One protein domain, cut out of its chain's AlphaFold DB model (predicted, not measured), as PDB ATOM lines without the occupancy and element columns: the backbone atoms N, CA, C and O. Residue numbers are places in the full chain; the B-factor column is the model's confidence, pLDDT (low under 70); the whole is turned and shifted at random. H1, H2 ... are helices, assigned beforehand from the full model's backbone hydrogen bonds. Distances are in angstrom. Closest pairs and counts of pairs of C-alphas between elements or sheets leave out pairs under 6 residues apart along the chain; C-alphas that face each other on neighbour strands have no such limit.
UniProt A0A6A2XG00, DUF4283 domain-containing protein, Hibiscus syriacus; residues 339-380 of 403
ATOM      1  N   ARG A 339     142.390 211.788 182.723       66.19
ATOM      2  CA  ARG A 339     143.027 212.871 183.497       66.19
ATOM      3  C   ARG A 339     144.261 212.372 184.259       66.19
ATOM      4  O   ARG A 339     145.299 213.032 184.214       66.19
ATOM      5  N   LYS A 340     144.195 211.193 184.890       62.56
ATOM      6  CA  LYS A 340     145.351 210.570 185.565       62.56
ATOM      7  C   LYS A 340     146.473 210.220 184.586       62.56
ATOM      8  O   LYS A 340     147.625 210.553 184.854       62.56
ATOM      9  N   GLN A 341     146.141 209.639 183.433       65.75
ATOM     10  CA  GLN A 341     147.112 209.323 182.382       65.75
ATOM     11  C   GLN A 341     147.782 210.588 181.822       65.75
ATOM     12  O   GLN A 341     148.986 210.587 181.577       65.75
ATOM     13  N   LYS A 342     147.044 211.700 181.684       71.25
ATOM     14  CA  LYS A 342     147.614 213.004 181.299       71.25
ATOM     15  C   LYS A 342     148.544 213.589 182.365       71.25
ATOM     16  O   LYS A 342     149.545 214.199 182.007       71.25
ATOM     17  N   LYS A 343     148.223 213.423 183.654       71.19
ATOM     18  CA  LYS A 343     149.001 213.991 184.770       71.19
ATOM     19  C   LYS A 343     150.290 213.216 185.058       71.19
ATOM     20  O   LYS A 343     151.298 213.835 185.377       71.19
ATOM     21  N   PHE A 344     150.267 211.887 184.947       63.28
ATOM     22  CA  PHE A 344     151.381 211.028 185.373       63.28
ATOM     23  C   PHE A 344     152.076 210.263 184.229       63.28
ATOM     24  O   PHE A 344     153.123 209.660 184.454       63.28
ATOM     25  N   GLY A 345     151.553 210.324 182.998       70.75
ATOM     26  CA  GLY A 345     152.015 209.495 181.877       70.75
ATOM     27  C   GLY A 345     151.493 208.057 181.964       70.75
ATOM     28  O   GLY A 345     150.750 207.709 182.886       70.75
ATOM     29  N   SER A 346     151.848 207.198 181.001       77.56
ATOM     30  CA  SER A 346     151.525 205.774 181.131       77.56
ATOM     31  C   SER A 346     152.413 205.134 182.200       77.56
ATOM     32  O   SER A 346     153.567 205.524 182.391       77.56
ATOM     33  N   LEU A 347     151.913 204.108 182.887       74.19
ATOM     34  CA  LEU A 347     152.728 203.376 183.857       74.19
ATOM     35  C   LEU A 347     153.977 202.761 183.209       74.19
ATOM     36  O   LEU A 347     155.011 202.625 183.857       74.19
ATOM     37  N   LEU A 348     153.908 202.429 181.920       74.38
ATOM     38  CA  LEU A 348     155.065 201.990 181.155       74.38
ATOM     39  C   LEU A 348     156.129 203.075 181.021       74.38
ATOM     40  O   LEU A 348     157.309 202.761 181.153       74.38
ATOM     41  N   ASP A 349     155.733 204.335 180.834       78.25
ATOM     42  CA  ASP A 349     156.668 205.464 180.806       78.25
ATOM     43  C   ASP A 349     157.330 205.664 182.174       78.25
ATOM     44  O   ASP A 349     158.520 205.967 182.259       78.25
ATOM     45  N   ILE A 350     156.576 205.443 183.256       80.00
ATOM     46  CA  ILE A 350     157.097 205.474 184.627       80.00
ATOM     47  C   ILE A 350     158.094 204.321 184.820       80.00
ATOM     48  O   ILE A 350     159.254 204.545 185.163       80.00
ATOM     49  N   GLN A 351     157.705 203.080 184.525       81.88
ATOM     50  CA  GLN A 351     158.588 201.916 184.637       81.88
ATOM     51  C   GLN A 351     159.848 202.058 183.773       81.88
ATOM     52  O   GLN A 351     160.941 201.686 184.204       81.88
ATOM     53  N   ASP A 352     159.738 202.636 182.578       83.50
ATOM     54  CA  ASP A 352     160.889 202.868 181.715       83.50
ATOM     55  C   ASP A 352     161.832 203.951 182.248       83.50
ATOM     56  O   ASP A 352     163.028 203.909 181.953       83.50
ATOM     57  N   LYS A 353     161.354 204.878 183.075       86.12
ATOM     58  CA  LYS A 353     162.217 205.844 183.763       86.12
ATOM     59  C   LYS A 353     162.883 205.255 185.010       86.12
ATOM     60  O   LYS A 353     164.049 205.549 185.249       86.12
ATOM     61  N   PHE A 354     162.192 204.395 185.765       82.44
ATOM     62  CA  PHE A 354     162.638 203.968 187.104       82.44
ATOM     63  C   PHE A 354     163.290 202.583 187.191       82.44
ATOM     64  O   PHE A 354     164.013 202.308 188.151       82.44
ATOM     65  N   LEU A 355     163.057 201.691 186.226       81.81
ATOM     66  CA  LEU A 355     163.652 200.355 186.250       81.81
ATOM     67  C   LEU A 355     165.083 200.356 185.709       81.81
ATOM     68  O   LEU A 355     165.390 200.939 184.665       81.81
ATOM     69  N   SER A 356     165.959 199.603 186.368       88.75
ATOM     70  CA  SER A 356     167.283 199.286 185.840       88.75
ATOM     71  C   SER A 356     167.180 198.476 184.541       88.75
ATOM     72  O   SER A 356     166.191 197.787 184.268       88.75
ATOM     73  N   LYS A 357     168.249 198.482 183.735       90.94
ATOM     74  CA  LYS A 357     168.318 197.692 182.490       90.94
ATOM     75  C   LYS A 357     168.041 196.198 182.728       90.94
ATOM     76  O   LYS A 357     167.402 195.550 181.903       90.94
ATOM     77  N   ALA A 358     168.480 195.653 183.864       88.19
ATOM     78  CA  ALA A 358     168.244 194.257 184.231       88.19
ATOM     79  C   ALA A 358     166.766 193.973 184.563       88.19
ATOM     80  O   ALA A 358     166.229 192.949 184.133       88.19
ATOM     81  N   GLU A 359     166.100 194.885 185.278       85.94
ATOM     82  CA  GLU A 359     164.672 194.792 185.609       85.94
ATOM     83  C   GLU A 359     163.801 194.921 184.350       85.94
ATOM     84  O   GLU A 359     162.913 194.092 184.141       85.94
ATOM     85  N   LYS A 360     164.123 195.856 183.443       90.25
ATOM     86  CA  LYS A 360     163.462 195.978 182.127       90.25
ATOM     87  C   LYS A 360     163.567 194.684 181.319       90.25
ATOM     88  O   LYS A 360     162.558 194.131 180.895       90.25
ATOM     89  N   ASN A 361     164.770 194.116 181.229       88.00
ATOM     90  CA  ASN A 361     164.994 192.838 180.551       88.00
ATOM     91  C   ASN A 361     164.246 191.668 181.214       88.00
ATOM     92  O   ASN A 361     163.953 190.663 180.564       88.00
ATOM     93  N   LYS A 362     163.975 191.727 182.523       88.31
ATOM     94  CA  LYS A 362     163.163 190.721 183.221       88.31
ATOM     95  C   LYS A 362     161.679 190.884 182.873       88.31
ATOM     96  O   LYS A 362     161.049 189.878 182.546       88.31
ATOM     97  N   ARG A 363     161.166 192.121 182.865       89.69
ATOM     98  CA  ARG A 363     159.799 192.470 182.436       89.69
ATOM     99  C   ARG A 363     159.540 192.023 180.996       89.69
ATOM    100  O   ARG A 363     158.606 191.268 180.754       89.69
ATOM    101  N   ASP A 364     160.416 192.385 180.063       88.00
ATOM    102  CA  ASP A 364     160.242 192.057 178.641       88.00
ATOM    103  C   ASP A 364     160.317 190.543 178.380       88.00
ATOM    104  O   ASP A 364     159.566 190.001 177.568       88.00
ATOM    105  N   ARG A 365     161.163 189.812 179.125       89.81
ATOM    106  CA  ARG A 365     161.179 188.340 179.081       89.81
ATOM    107  C   ARG A 365     159.888 187.727 179.622       89.81
ATOM    108  O   ARG A 365     159.445 186.720 179.077       89.81
ATOM    109  N   ALA A 366     159.299 188.301 180.670       84.38
ATOM    110  CA  ALA A 366     158.021 187.842 181.209       84.38
ATOM    111  C   ALA A 366     156.873 188.081 180.214       84.38
ATOM    112  O   ALA A 366     156.127 187.149 179.928       84.38
ATOM    113  N   LEU A 367     156.804 189.266 179.598       84.69
ATOM    114  CA  LEU A 367     155.820 189.576 178.552       84.69
ATOM    115  C   LEU A 367     155.942 188.630 177.357       84.69
ATOM    116  O   LEU A 367     154.952 188.050 176.916       84.69
ATOM    117  N   LYS A 368     157.174 188.368 176.902       89.31
ATOM    118  CA  LYS A 368     157.433 187.418 175.815       89.31
ATOM    119  C   LYS A 368     156.999 185.991 176.165       89.31
ATOM    120  O   LYS A 368     156.497 185.287 175.293       89.31
ATOM    121  N   ARG A 369     157.166 185.556 177.422       88.00
ATOM    122  CA  ARG A 369     156.682 184.242 177.893       88.00
ATOM    123  C   ARG A 369     155.157 184.152 177.876       88.00
ATOM    124  O   ARG A 369     154.632 183.096 177.549       88.00
ATOM    125  N   LEU A 370     154.478 185.250 178.195       84.56
ATOM    126  CA  LEU A 370     153.017 185.335 178.225       84.56
ATOM    127  C   LEU A 370     152.395 185.688 176.865       84.56
ATOM    128  O   LEU A 370     151.177 185.742 176.762       84.56
ATOM    129  N   LYS A 371     153.215 185.898 175.823       91.00
ATOM    130  CA  LYS A 371     152.787 186.362 174.490       91.00
ATOM    131  C   LYS A 371     152.005 187.686 174.528       91.00
ATOM    132  O   LYS A 371     151.173 187.925 173.661       91.00
ATOM    133  N   LEU A 372     152.297 188.536 175.510       82.06
ATOM    134  CA  LEU A 372     151.702 189.865 175.644       82.06
ATOM    135  C   LEU A 372     152.592 190.907 174.966       82.06
ATOM    136  O   LEU A 372     153.822 190.865 175.086       82.06
ATOM    137  N   LEU A 373     151.975 191.852 174.265       80.75
ATOM    138  CA  LEU A 373     152.650 193.023 173.724       80.75
ATOM    139  C   LEU A 373     152.780 194.095 174.805       80.75
ATOM    140  O   LEU A 373     151.995 194.183 175.745       80.75
ATOM    141  N   LYS A 374     153.781 194.967 174.654       73.81
ATOM    142  CA  LYS A 374     153.962 196.111 175.556       73.81
ATOM    143  C   LYS A 374     152.736 197.037 175.530       73.81
ATOM    144  O   LYS A 374     152.358 197.563 176.564       73.81
ATOM    145  N   SER A 375     152.073 197.178 174.384       74.94
ATOM    146  CA  SER A 375     150.819 197.930 174.252       74.94
ATOM    147  C   SER A 375     149.676 197.386 175.114       74.94
ATOM    148  O   SER A 375     148.831 198.170 175.529       74.94
ATOM    149  N   ASP A 376     149.671 196.092 175.442       69.25
ATOM    150  CA  ASP A 376     148.592 195.452 176.213       69.25
ATOM    151  C   ASP A 376     148.638 195.850 177.702       69.25
ATOM    152  O   ASP A 376     147.672 195.687 178.446       69.25
ATOM    153  N   LEU A 377     149.759 196.427 178.149       65.56
ATOM    154  CA  LEU A 377     149.898 197.051 179.468       65.56
ATOM    155  C   LEU A 377     149.380 198.495 179.505       65.56
ATOM    156  O   LEU A 377     149.182 199.028 180.591       65.56
ATOM    157  N   ASN A 378     149.165 199.141 178.354       60.94
ATOM    158  CA  ASN A 378     148.582 200.486 178.321       60.94
ATOM    159  C   ASN A 378     147.064 200.468 178.552       60.94
ATOM    160  O   ASN A 378     146.493 201.514 178.847       60.94
ATOM    161  N   SER A 379     146.420 199.305 178.406       52.41
ATOM    162  CA  SER A 379     144.968 199.131 178.504       52.41
ATOM    163  C   SER A 379     144.515 198.127 179.568       52.41
ATOM    164  O   SER A 379     143.312 198.012 179.787       52.41
ATOM    165  N   SER A 380     145.425 197.401 180.231       49.50
ATOM    166  CA  SER A 380     145.047 196.416 181.254       49.50
ATOM    167  C   SER A 380     145.316 196.897 182.679       49.50
ATOM    168  O   SER A 380     146.386 197.408 183.001       49.50
TER     169      SER A 380
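What this domain is: This is residues 339 to 380 of the 403 residues of the protein "DUF4283 domain-containing protein" of Hibiscus syriacus (UniProt A0A6A2XG00). The helices make a flat, open hook: H1 lies at one end, H2 and the longest helix, H3, run opposite ways with few contacts, and H4 folds back toward H2. The printed part has 42 residues with four named helices, H1 to H4 in order, and no named strand: all helix. It is only just loose, close to compact, with a radius of gyration of the C-alphas of 11.2 A, and spans 32 by 22 by 9 A.

How they stand to each other: H1, residues 339 to 344, and H2, residues 347 to 354, meet only through their link. H2 and H3, residues 357 to 370, are close but not clearly touching, at a shallow tilt of 31 degrees, opposite ways; their closest C-alphas, of Asp 352 and Lys 360, are 7.4 A apart. H4, residues 374 to 377, is close to but not clearly touching H2, closest C-alphas Leu 348 and Leu 377 at 7.3 A, and likewise H3, Leu 367 and Lys 374 at 7.4 A. H1 is apart from H3 and H4. In H1, H2 and H3 every O i to N i+4 pair is within hydrogen-bond range; H4 is too short for one.

Where its parts are: H1 begins at C-alpha 339 (143.027, 212.871, 183.497). H2 measures 10.4 A and H3 20.1 A. H4 ends at C-alpha 377 (149.898, 197.051, 179.468).

The domain as a whole: The C-alphas farthest apart, of Arg 339 and Arg 369, are 32.2 A apart. The printed part has no cut, and its three links are tight. Mean pLDDT of the printed part is 78.3; residues 339 to 341, 344 and 376 to 380 are under 70.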